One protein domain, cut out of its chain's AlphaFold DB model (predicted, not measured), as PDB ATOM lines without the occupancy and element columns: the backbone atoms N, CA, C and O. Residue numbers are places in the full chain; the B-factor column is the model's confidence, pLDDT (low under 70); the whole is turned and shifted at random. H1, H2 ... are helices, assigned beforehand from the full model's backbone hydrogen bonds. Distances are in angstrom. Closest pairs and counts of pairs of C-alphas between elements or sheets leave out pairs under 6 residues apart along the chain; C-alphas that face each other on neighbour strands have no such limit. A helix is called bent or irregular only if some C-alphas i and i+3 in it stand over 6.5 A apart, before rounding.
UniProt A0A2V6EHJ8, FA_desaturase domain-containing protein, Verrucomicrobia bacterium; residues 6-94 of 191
ATOM      1  N   PHE A   6     164.370 169.836 130.503       96.19
ATOM      2  CA  PHE A   6     163.057 169.703 129.856       96.19
ATOM      3  C   PHE A   6     162.535 171.047 129.338       96.19
ATOM      4  O   PHE A   6     162.079 171.144 128.196       96.19
ATOM      5  N   TYR A   7     162.660 172.097 130.155       94.94
ATOM      6  CA  TYR A   7     162.264 173.442 129.757       94.94
ATOM      7  C   TYR A   7     163.089 173.944 128.571       94.94
ATOM      8  O   TYR A   7     162.515 174.473 127.627       94.94
ATOM      9  N   ALA A   8     164.412 173.744 128.595       94.81
ATOM     10  CA  ALA A   8     165.296 174.128 127.495       94.81
ATOM     11  C   ALA A   8     165.032 173.328 126.206       94.81
ATOM     12  O   ALA A   8     165.162 173.875 125.116       94.81
ATOM     13  N   HIS A   9     164.633 172.058 126.325       96.69
ATOM     14  CA  HIS A   9     164.350 171.204 125.177       96.69
ATOM     15  C   HIS A   9     163.026 171.595 124.508       96.69
ATOM     16  O   HIS A   9     163.020 172.013 123.359       96.69
ATOM     17  N   ILE A  10     161.906 171.515 125.231       96.00
ATOM     18  CA  ILE A  10     160.571 171.740 124.648       96.00
ATOM     19  C   ILE A  10     159.650 172.585 125.530       96.00
ATOM     20  O   ILE A  10     158.750 173.248 125.020       96.00
ATOM     21  N   GLY A  11     159.871 172.614 126.848       94.38
ATOM     22  CA  GLY A  11     158.950 173.281 127.771       94.38
ATOM     23  C   GLY A  11     158.802 174.785 127.519       94.38
ATOM     24  O   GLY A  11     157.724 175.326 127.741       94.38
ATOM     25  N   TRP A  12     159.824 175.468 126.994       91.12
ATOM     26  CA  TRP A  12     159.705 176.879 126.615       91.12
ATOM     27  C   TRP A  12     158.616 177.116 125.559       91.12
ATOM     28  O   TRP A  12     157.922 178.122 125.640       91.12
ATOM     29  N   LEU A  13     158.418 176.183 124.624       90.69
ATOM     30  CA  LEU A  13     157.373 176.277 123.605       90.69
ATOM     31  C   LEU A  13     155.985 175.998 124.200       90.69
ATOM     32  O   LEU A  13     155.013 176.653 123.841       90.69
ATOM     33  N   LEU A  14     155.900 175.045 125.134       90.56
ATOM     34  CA  LEU A  14     154.639 174.628 125.756       90.56
ATOM     35  C   LEU A  14     154.106 175.654 126.766       90.56
ATOM     36  O   LEU A  14     152.898 175.831 126.885       90.56
ATOM     37  N   PHE A  15     155.001 176.324 127.496       86.62
ATOM     38  CA  PHE A  15     154.630 177.183 128.626       86.62
ATOM     39  C   PHE A  15     154.838 178.681 128.375       86.62
ATOM     40  O   PHE A  15     154.402 179.495 129.185       86.62
ATOM     41  N   LYS A  16     155.509 179.078 127.284       76.06
ATOM     42  CA  LYS A  16     155.736 180.488 126.930       76.06
ATOM     43  C   LYS A  16     155.255 180.766 125.502       76.06
ATOM     44  O   LYS A  16     156.049 180.960 124.588       76.06
ATOM     45  N   LEU A  17     153.932 180.796 125.335       65.94
ATOM     46  CA  LEU A  17     153.259 180.924 124.033       65.94
ATOM     47  C   LEU A  17     153.383 182.315 123.386       65.94
ATOM     48  O   LEU A  17     153.259 182.430 122.171       65.94
ATOM     49  N   ARG A  18     153.650 183.372 124.169       65.31
ATOM     50  CA  ARG A  18     153.924 184.722 123.652       65.31
ATOM     51  C   ARG A  18     155.366 185.125 123.901       65.31
ATOM     52  O   ARG A  18     155.867 185.069 125.027       65.31
ATOM     53  N   ASN A  19     156.019 185.552 122.829       65.81
ATOM     54  CA  ASN A  19     157.332 186.160 122.872       65.81
ATOM     55  C   ASN A  19     157.214 187.560 122.272       65.81
ATOM     56  O   ASN A  19     157.451 187.749 121.085       65.81
ATOM     57  N   ASP A  20     156.828 188.527 123.101       69.62
ATOM     58  CA  ASP A  20     156.726 189.938 122.720       69.62
ATOM     59  C   ASP A  20     158.136 190.570 122.666       69.62
ATOM     60  O   ASP A  20     158.406 191.573 123.324       69.62
ATOM     61  N   GLN A  21     159.086 189.929 121.970       75.81
ATOM     62  CA  GLN A  21     160.433 190.485 121.834       75.81
ATOM     63  C   GLN A  21     160.380 191.696 120.906       75.81
ATOM     64  O   GLN A  21     159.805 191.596 119.817       75.81
ATOM     65  N   PRO A  22     160.980 192.824 121.305       81.38
ATOM     66  CA  PRO A  22     161.106 193.968 120.422       81.38
ATOM     67  C   PRO A  22     162.022 193.625 119.236       81.38
ATOM     68  O   PRO A  22     162.976 192.863 119.365       81.38
ATOM     69  N   TYR A  23     161.733 194.205 118.071       84.56
ATOM     70  CA  TYR A  23     162.557 194.091 116.857       84.56
ATOM     71  C   TYR A  23     163.653 195.175 116.801       84.56
ATOM     72  O   TYR A  23     163.982 195.691 115.733       84.56
ATOM     73  N   ASP A  24     164.187 195.583 117.949       88.44
ATOM     74  CA  ASP A  24     165.094 196.731 118.080       88.44
ATOM     75  C   ASP A  24     166.547 196.429 117.665       88.44
ATOM     76  O   ASP A  24     167.312 197.350 117.377       88.44
ATOM     77  N   ASN A  25     166.920 195.153 117.553       91.00
ATOM     78  CA  ASN A  25     168.274 194.701 117.224       91.00
ATOM     79  C   ASN A  25     168.412 194.011 115.852       91.00
ATOM     80  O   ASN A  25     169.412 193.335 115.614       91.00
ATOM     81  N   VAL A  26     167.440 194.179 114.946       93.19
ATOM     82  CA  VAL A  26     167.395 193.487 113.637       93.19
ATOM     83  C   VAL A  26     167.225 194.433 112.440       93.19
ATOM     84  O   VAL A  26     166.617 194.090 111.424       93.19
ATOM     85  N   ALA A  27     167.735 195.661 112.553       94.94
ATOM     86  CA  ALA A  27     167.572 196.693 111.524       94.94
ATOM     87  C   ALA A  27     168.172 196.306 110.156       94.94
ATOM     88  O   ALA A  27     167.761 196.839 109.127       94.94
ATOM     89  N   ASP A  28     169.160 195.413 110.125       95.06
ATOM     90  CA  ASP A  28     169.715 194.827 108.905       95.06
ATOM     91  C   ASP A  28     168.732 193.845 108.249       95.06
ATOM     92  O   ASP A  28     168.476 193.960 107.050       95.06
ATOM     93  N   LEU A  29     168.103 192.962 109.031       95.25
ATOM     94  CA  LEU A  29     167.093 192.016 108.542       95.25
ATOM     95  C   LEU A  29     165.834 192.729 108.033       95.25
ATOM     96  O   LEU A  29     165.274 192.335 107.016       95.25
ATOM     97  N   GLN A  30     165.417 193.815 108.693       94.44
ATOM     98  CA  GLN A  30     164.274 194.634 108.263       94.44
ATOM     99  C   GLN A  30     164.510 195.369 106.934       94.44
ATOM    100  O   GLN A  30     163.557 195.786 106.275       94.44
ATOM    101  N   LYS A  31     165.774 195.560 106.536       96.50
ATOM    102  CA  LYS A  31     166.133 196.159 105.242       96.50
ATOM    103  C   LYS A  31     166.182 195.124 104.117       96.50
ATOM    104  O   LYS A  31     166.100 195.507 102.948       96.50
ATOM    105  N   ASP A  32     166.312 193.839 104.442       97.44
ATOM    106  CA  ASP A  32     166.352 192.767 103.454       97.44
ATOM    107  C   ASP A  32     164.932 192.409 102.984       97.44
ATOM    108  O   ASP A  32     164.128 191.796 103.687       97.44
ATOM    109  N   LYS A  33     164.628 192.780 101.736       97.75
ATOM    110  CA  LYS A  33     163.314 192.549 101.121       97.75
ATOM    111  C   LYS A  33     162.948 191.067 101.036       97.75
ATOM    112  O   LYS A  33     161.762 190.752 101.120       97.75
ATOM    113  N   LEU A  34     163.923 190.173 100.848       97.62
ATOM    114  CA  LEU A  34     163.672 188.735 100.766       97.62
ATOM    115  C   LEU A  34     163.299 188.183 102.143       97.62
ATOM    116  O   LEU A  34     162.330 187.432 102.249       97.62
ATOM    117  N   VAL A  35     164.010 188.606 103.191       96.62
ATOM    118  CA  VAL A  35     163.698 188.230 104.579       96.62
ATOM    119  C   VAL A  35     162.318 188.750 104.979       96.62
ATOM    120  O   VAL A  35     161.491 187.975 105.453       96.62
ATOM    121  N   CYS A  36     162.009 190.024 104.716       96.38
ATOM    122  CA  CYS A  36     160.685 190.582 105.011       96.38
ATOM    123  C   CYS A  36     159.559 189.921 104.201       96.38
ATOM    124  O   CYS A  36     158.441 189.766 104.696       96.38
ATOM    125  N   TRP A  37     159.825 189.528 102.950       98.12
ATOM    126  CA  TRP A  37     158.871 188.755 102.159       98.12
ATOM    127  C   TRP A  37     158.637 187.371 102.771       98.12
ATOM    128  O   TRP A  37     157.482 186.961 102.895       98.12
ATOM    129  N   GLN A  38     159.705 186.681 103.184       97.44
ATOM    130  CA  GLN A  38     159.614 185.376 103.830       97.44
ATOM    131  C   GLN A  38     158.835 185.467 105.143       97.44
ATOM    132  O   GLN A  38     157.932 184.665 105.344       97.44
ATOM    133  N   ASP A  39     159.136 186.445 105.999       94.56
ATOM    134  CA  ASP A  39     158.456 186.667 107.281       94.56
ATOM    135  C   ASP A  39     156.942 186.863 107.091       94.56
ATOM    136  O   ASP A  39     156.133 186.156 107.695       94.56
ATOM    137  N   ARG A  40     156.543 187.710 106.132       96.38
ATOM    138  CA  ARG A  40     155.127 187.957 105.800       96.38
ATOM    139  C   ARG A  40     154.388 186.714 105.292       96.38
ATOM    140  O   ARG A  40     153.183 186.599 105.499       96.38
ATOM    141  N   HIS A  41     155.079 185.804 104.606       97.81
ATOM    142  CA  HIS A  41     154.461 184.652 103.935       97.81
ATOM    143  C   HIS A  41     154.864 183.301 104.539       97.81
ATOM    144  O   HIS A  41     154.546 182.259 103.963       97.81
ATOM    145  N   VAL A  42     155.531 183.282 105.697       95.94
ATOM    146  CA  VAL A  42     156.145 182.069 106.264       95.94
ATOM    147  C   VAL A  42     155.134 180.940 106.462       95.94
ATOM    148  O   VAL A  42     155.445 179.779 106.205       95.94
ATOM    149  N   GLN A  43     153.896 181.273 106.839       95.50
ATOM    150  CA  GLN A  43     152.814 180.301 107.011       95.50
ATOM    151  C   GLN A  43     152.420 179.647 105.681       95.50
ATOM    152  O   GLN A  43     152.329 178.422 105.600       95.50
ATOM    153  N   TRP A  44     152.263 180.439 104.616       97.06
ATOM    154  CA  TRP A  44     151.967 179.928 103.275       97.06
ATOM    155  C   TRP A  44     153.113 179.082 102.726       97.06
ATOM    156  O   TRP A  44     152.874 177.985 102.225       97.06
ATOM    157  N   ILE A  45     154.356 179.541 102.886       96.25
ATOM    158  CA  ILE A  45     155.549 178.778 102.498       96.25
ATOM    159  C   ILE A  45     155.572 177.434 103.238       96.25
ATOM    160  O   ILE A  45     155.773 176.391 102.618       96.25
ATOM    161  N   ALA A  46     155.306 177.433 104.548       92.62
ATOM    162  CA  ALA A  46     155.281 176.219 105.358       92.62
ATOM    163  C   ALA A  46     154.180 175.236 104.930       92.62
ATOM    164  O   ALA A  46     154.428 174.030 104.908       92.62
ATOM    165  N   VAL A  47     152.987 175.719 104.567       93.44
ATOM    166  CA  VAL A  47     151.895 174.868 104.063       93.44
ATOM    167  C   VAL A  47     152.245 174.291 102.691       93.44
ATOM    168  O   VAL A  47     152.154 173.081 102.486       93.44
ATOM    169  N   ILE A  48     152.704 175.128 101.761       95.06
ATOM    170  CA  ILE A  48     153.000 174.706 100.389       95.06
ATOM    171  C   ILE A  48     154.165 173.716 100.368       95.06
ATOM    172  O   ILE A  48     154.024 172.605  99.865       95.06
ATOM    173  N   VAL A  49     155.305 174.086 100.954       92.38
ATOM    174  CA  VAL A  49     156.527 173.266 100.921       92.38
ATOM    175  C   VAL A  49     156.428 172.079 101.881       92.38
ATOM    176  O   VAL A  49     156.986 171.019 101.613       92.38
ATOM    177  N   GLY A  50     155.727 172.236 103.006       89.38
ATOM    178  CA  GLY A  50     155.637 171.209 104.041       89.38
ATOM    179  C   GLY A  50     154.521 170.183 103.843       89.38
ATOM    180  O   GLY A  50     154.659 169.073 104.355       89.38
ATOM    181  N   PHE A  51     153.439 170.530 103.138       89.81
ATOM    182  CA  PHE A  51     152.281 169.648 102.944       89.81
ATOM    183  C   PHE A  51     151.949 169.432 101.469       89.81
ATOM    184  O   PHE A  51     151.956 168.291 101.016       89.81
ATOM    185  N   ILE A  52     151.672 170.507 100.724       93.75
ATOM    186  CA  ILE A  52     151.118 170.399  99.364       93.75
ATOM    187  C   ILE A  52     152.126 169.751  98.416       93.75
ATOM    188  O   ILE A  52     151.802 168.774  97.746       93.75
ATOM    189  N   LEU A  53     153.357 170.266  98.379       94.69
ATOM    190  CA  LEU A  53     154.382 169.790  97.459       94.69
ATOM    191  C   LEU A  53     154.753 168.316  97.717       94.69
ATOM    192  O   LEU A  53     154.709 167.541  96.762       94.69
ATOM    193  N   PRO A  54     155.042 167.867  98.957       93.94
ATOM    194  CA  PRO A  54     155.302 166.452  99.204       93.94
ATOM    195  C   PRO A  54     154.112 165.545  98.885       93.94
ATOM    196  O   PRO A  54     154.311 164.490  98.290       93.94
ATOM    197  N   ALA A  55     152.885 165.948  99.236       94.31
ATOM    198  CA  ALA A  55     151.692 165.158  98.939       94.31
ATOM    199  C   ALA A  55     151.473 165.012  97.427       94.31
ATOM    200  O   ALA A  55     151.182 163.914  96.961       94.31
ATOM    201  N   LEU A  56     151.678 166.087  96.655       96.31
ATOM    202  CA  LEU A  56     151.602 166.057  95.196       96.31
ATOM    203  C   LEU A  56     152.678 165.146  94.599       96.31
ATOM    204  O   LEU A  56     152.360 164.302  93.769       96.31
ATOM    205  N   LEU A  57     153.935 165.271  95.033       96.31
ATOM    206  CA  LEU A  57     155.021 164.409  94.554       96.31
ATOM    207  C   LEU A  57     154.763 162.935  94.890       96.31
ATOM    208  O   LEU A  57     154.961 162.066  94.045       96.31
ATOM    209  N   GLY A  58     154.261 162.655  96.094       97.44
ATOM    210  CA  GLY A  58     153.824 161.318  96.482       97.44
ATOM    211  C   GLY A  58     152.672 160.809  95.616       97.44
ATOM    212  O   GLY A  58     152.692 159.658  95.183       97.44
ATOM    213  N   PHE A  59     151.697 161.669  95.311       98.06
ATOM    214  CA  PHE A  59     150.577 161.329  94.437       98.06
ATOM    215  C   PHE A  59     151.029 160.987  93.018       98.06
ATOM    216  O   PHE A  59     150.609 159.978  92.462       98.06
ATOM    217  N   LEU A  60     151.920 161.795  92.447       98.06
ATOM    218  CA  LEU A  60     152.479 161.549  91.118       98.06
ATOM    219  C   LEU A  60     153.311 160.259  91.067       98.06
ATOM    220  O   LEU A  60     153.401 159.643  90.011       98.06
ATOM    221  N   TRP A  61     153.899 159.843  92.193       97.25
ATOM    222  CA  TRP A  61     154.680 158.612  92.287       97.25
ATOM    223  C   TRP A  61     153.817 157.349  92.402       97.25
ATOM    224  O   TRP A  61     154.099 156.357  91.735       97.25
ATOM    225  N   ASN A  62     152.795 157.345  93.271       97.88
ATOM    226  CA  ASN A  62     151.994 156.140  93.547       97.88
ATOM    227  C   ASN A  62     150.557 156.446  94.014       97.88
ATOM    228  O   ASN A  62     150.045 155.840  94.962       97.88
ATOM    229  N   GLY A  63     149.918 157.445  93.402       97.81
ATOM    230  CA  GLY A  63     148.551 157.859  93.708       97.81
ATOM    231  C   GLY A  63     148.337 158.189  95.188       97.81
ATOM    232  O   GLY A  63     149.236 158.641  95.898       97.81
ATOM    233  N   TRP A  64     147.132 157.936  95.693       97.19
ATOM    234  CA  TRP A  64     146.772 158.250  97.080       97.19
ATOM    235  C   TRP A  64     147.657 157.561  98.126       97.19
ATOM    236  O   TRP A  64     147.961 158.163  99.156       97.19
ATOM    237  N   THR A  65     148.137 156.345  97.850       97.62
ATOM    238  CA  THR A  65     149.081 155.643  98.729       97.62
ATOM    239  C   THR A  65     150.410 156.388  98.820       97.62
ATOM    240  O   THR A  65     150.926 156.597  99.918       97.62
ATOM    241  N   GLY A  66     150.950 156.839  97.685       97.56
ATOM    242  CA  GLY A  66     152.167 157.646  97.659       97.56
ATOM    243  C   GLY A  66     151.981 159.010  98.330       97.56
ATOM    244  O   GLY A  66     152.848 159.432  99.093       97.56
ATOM    245  N   ALA A  67     150.835 159.667  98.128       96.62
ATOM    246  CA  ALA A  67     150.506 160.938  98.778       96.62
ATOM    247  C   ALA A  67     150.456 160.809 100.309       96.62
ATOM    248  O   ALA A  67     151.043 161.620 101.029       96.62
ATOM    249  N   PHE A  68     149.797 159.759 100.811       95.56
ATOM    250  CA  PHE A  68     149.705 159.483 102.243       95.56
ATOM    251  C   PHE A  68     151.064 159.105 102.843       95.56
ATOM    252  O   PHE A  68     151.445 159.630 103.888       95.56
ATOM    253  N   GLY A  69     151.838 158.263 102.151       95.81
ATOM    254  CA  GLY A  69     153.205 157.928 102.551       95.81
ATOM    255  C   GLY A  69     154.105 159.164 102.622       95.81
ATOM    256  O   GLY A  69     154.802 159.366 103.617       95.81
ATOM    257  N   ALA A  70     154.038 160.042 101.617       94.88
ATOM    258  CA  ALA A  70     154.777 161.300 101.613       94.88
ATOM    259  C   ALA A  70     154.374 162.187 102.796       94.88
ATOM    260  O   ALA A  70     155.247 162.640 103.529       94.88
ATOM    261  N   PHE A  71     153.076 162.355 103.061       91.50
ATOM    262  CA  PHE A  71     152.595 163.093 104.230       91.50
ATOM    263  C   PHE A  71     153.162 162.539 105.552       91.50
ATOM    264  O   PHE A  71     153.716 163.298 106.353       91.50
ATOM    265  N   LEU A  72     153.088 161.224 105.777       93.38
ATOM    266  CA  LEU A  72     153.600 160.614 107.008       93.38
ATOM    267  C   LEU A  72     155.110 160.823 107.177       93.38
ATOM    268  O   LEU A  72     155.567 161.173 108.265       93.38
ATOM    269  N   ILE A  73     155.892 160.663 106.112       92.56
ATOM    270  CA  ILE A  73     157.352 160.770 106.193       92.56
ATOM    271  C   ILE A  73     157.809 162.231 106.235       92.56
ATOM    272  O   ILE A  73     158.519 162.638 107.158       92.56
ATOM    273  N   THR A  74     157.415 163.051 105.260       90.00
ATOM    274  CA  THR A  74     157.955 164.410 105.095       90.00
ATOM    275  C   THR A  74     157.329 165.420 106.039       90.00
ATOM    276  O   THR A  74     157.960 166.440 106.325       90.00
ATOM    277  N   ARG A  75     156.099 165.178 106.509       88.56
ATOM    278  CA  ARG A  75     155.444 166.078 107.454       88.56
ATOM    279  C   ARG A  75     155.522 165.557 108.872       88.56
ATOM    280  O   ARG A  75     156.047 166.279 109.708       88.56
ATOM    281  N   VAL A  76     155.030 164.353 109.152       91.44
ATOM    282  CA  VAL A  76     154.934 163.863 110.537       91.44
ATOM    283  C   VAL A  76     156.304 163.440 111.067       91.44
ATOM    284  O   VAL A  76     156.819 164.058 111.996       91.44
ATOM    285  N   ALA A  77     156.944 162.441 110.459       94.75
ATOM    286  CA  ALA A  77     158.215 161.919 110.961       94.75
ATOM    287  C   ALA A  77     159.334 162.971 110.889       94.75
ATOM    288  O   ALA A  77     160.013 163.236 111.883       94.75
ATOM    289  N   ARG A  78     159.488 163.633 109.734       93.69
ATOM    290  CA  ARG A  78     160.507 164.673 109.539       93.69
ATOM    291  C   ARG A  78     160.362 165.822 110.531       93.69
ATOM    292  O   ARG A  78     161.385 166.275 111.036       93.69
ATOM    293  N   ILE A  79     159.148 166.327 110.794       92.25
ATOM    294  CA  ILE A  79     159.022 167.470 111.707       92.25
ATOM    295  C   ILE A  79     159.398 167.076 113.125       92.25
ATOM    296  O   ILE A  79     160.143 167.810 113.755       92.25
ATOM    297  N   VAL A  80     158.983 165.895 113.591       94.81
ATOM    298  CA  VAL A  80     159.356 165.396 114.920       94.81
ATOM    299  C   VAL A  80     160.877 165.286 115.028       94.81
ATOM    300  O   VAL A  80     161.475 165.887 115.919       94.81
ATOM    301  N   VAL A  81     161.523 164.594 114.085       95.06
ATOM    302  CA  VAL A  81     162.976 164.373 114.120       95.06
ATOM    303  C   VAL A  81     163.752 165.689 114.042       95.06
ATOM    304  O   VAL A  81     164.633 165.925 114.867       95.06
ATOM    305  N   LEU A  82     163.419 166.575 113.097       94.06
ATOM    306  CA  LEU A  82     164.133 167.845 112.937       94.06
ATOM    307  C   LEU A  82     163.885 168.808 114.097       94.06
ATOM    308  O   LEU A  82     164.808 169.512 114.515       94.06
ATOM    309  N   GLN A  83     162.667 168.838 114.638       94.75
ATOM    310  CA  GLN A  83     162.344 169.697 115.767       94.75
ATOM    311  C   GLN A  83     163.117 169.251 117.011       94.75
ATOM    312  O   GLN A  83     163.779 170.074 117.638       94.75
ATOM    313  N   HIS A  84     163.122 167.950 117.322       96.44
ATOM    314  CA  HIS A  84     163.914 167.426 118.434       96.44
ATOM    315  C   HIS A  84     165.419 167.596 118.207       96.44
ATOM    316  O   HIS A  84     166.121 167.972 119.143       96.44
ATOM    317  N   GLY A  85     165.912 167.417 116.976       95.81
ATOM    318  CA  GLY A  85     167.299 167.723 116.613       95.81
ATOM    319  C   GLY A  85     167.669 169.180 116.908       95.81
ATOM    320  O   GLY A  85     168.675 169.448 117.557       95.81
ATOM    321  N   THR A  86     166.804 170.122 116.533       95.69
ATOM    322  CA  THR A  86     166.988 171.552 116.833       95.69
ATOM    323  C   THR A  86     166.941 171.813 118.341       95.69
ATOM    324  O   THR A  86     167.773 172.525 118.893       95.69
ATOM    325  N   PHE A  87     166.003 171.193 119.053       97.12
ATOM    326  CA  PHE A  87     165.849 171.344 120.499       97.12
ATOM    327  C   PHE A  87     167.015 170.768 121.310       97.12
ATOM    328  O   PHE A  87     167.276 171.238 122.420       97.12
ATOM    329  N   LEU A  88     167.749 169.783 120.779       97.81
ATOM    330  CA  LEU A  88     168.989 169.292 121.390       97.81
ATOM    331  C   LEU A  88     170.076 170.372 121.453       97.81
ATOM    332  O   LEU A  88     170.934 170.300 122.330       97.81
ATOM    333  N   ILE A  89     170.043 171.377 120.577       97.19
ATOM    334  CA  ILE A  89     170.971 172.513 120.633       97.19
ATOM    335  C   ILE A  89     170.735 173.301 121.927       97.19
ATOM    336  O   ILE A  89     171.660 173.528 122.702       97.19
ATOM    337  N   ASN A  90     169.474 173.600 122.240       96.00
ATOM    338  CA  ASN A  90     169.113 174.339 123.451       96.00
ATOM    339  C   ASN A  90     169.323 173.527 124.737       96.00
ATOM    340  O   ASN A  90     169.636 174.100 125.781       96.00
ATOM    341  N   SER A  91     169.131 172.205 124.687       97.44
ATOM    342  CA  SER A  91     169.207 171.346 125.871       97.44
ATOM    343  C   SER A  91     170.526 170.580 125.974       97.44
ATOM    344  O   SER A  91     171.357 170.883 126.829       97.44
ATOM    345  N   ALA A  92     170.746 169.592 125.108       97.94
ATOM    346  CA  ALA A  92     171.881 168.681 125.186       97.94
ATOM    347  C   ALA A  92     173.222 169.382 124.957       97.94
ATOM    348  O   ALA A  92     174.175 169.107 125.685       97.94
ATOM    349  N   CYS A  93     173.297 170.349 124.037       97.94
ATOM    350  CA  CYS A  93     174.529 171.118 123.825       97.94
ATOM    351  C   CYS A  93     174.830 172.088 124.977       97.94
ATOM    352  O   CYS A  93     175.884 172.712 125.001       97.94
ATOM    353  N   HIS A  94     173.947 172.188 125.973       97.75
ATOM    354  CA  HIS A  94     174.183 172.908 127.217       97.75
ATOM    355  C   HIS A  94     174.354 171.990 128.441       97.75
ATOM    356  O   HIS A  94     174.551 172.499 129.547       97.75
TER     357      HIS A  94
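What this domain is: This is residues 6 to 94 of the 191 residues of the protein "FA_desaturase domain-containing protein" of Verrucomicrobia bacterium (UniProt A0A2V6EHJ8). A long helix, H2, folds back on itself near residues 62 and 63 into an open V, and the short helix H1 packs on the far end of its second arm, H2b. The link of residues 16 to 32 crosses the open mouth of the V from H1 to the beginning of the first arm, H2a. The printed part has 89 residues with two named helices, H1 then H2, and no named strand; its class is all helix. It is loose, with a radius of gyration of the C-alphas of 17.2 A and spans of 49 by 36 by 21 A.

Where its parts are: H2, residues 33 to 90, was assigned as one helix by its hydrogen bonds, but it is bent: C-alphas 61 and 64 are 9.3 A apart. Arm H2a, residues 33 to 61, begins at C-alpha 33 (163.314, 192.549, 101.121) and is 36.1 A long. It is irregular, with C-alphas 40 and 43 at 8.1 A, and has a kink of 73 degrees near residue 41. Arm H2b, residues 64 to 90, is 38.1 A long and ends at C-alpha 90 (169.113, 174.339, 123.451). H1, residues 6 to 15, begins at C-alpha 6 (163.057, 169.703, 129.856); it is irregular, with C-alphas 9 and 12 at 7.5 A.

How they stand to each other: H2a and H2b touch, H2a with residues 50 to 60 alone and H2b with 64 to 75 alone; their closest C-alphas, of Gly 58 and Ala 67, are 4.1 A apart. They run opposite ways at a steep tilt of 42 degrees. H2b touches H1 with residues 84 to 90 alone, the closest C-alphas being those of His 9 and Phe 87, 4.9 A. These two run opposite ways at a steep tilt of 65 degrees. H1 and H2a are apart. O i to N i+4 pairs are within hydrogen-bond range in 4 of 6 for H1, 21 of 25 for H2a and 19 of 23 for H2b.

The domain as a whole: The C-alphas farthest apart, of Asp 24 and Asn 62, are 49.2 A from each other. The printed part has no cut, and the link from H1 to H2 is long. Residues 16 to 29 stand free. The mean pLDDT of the printed part is 93.0; residues 17 to 20 are under 70.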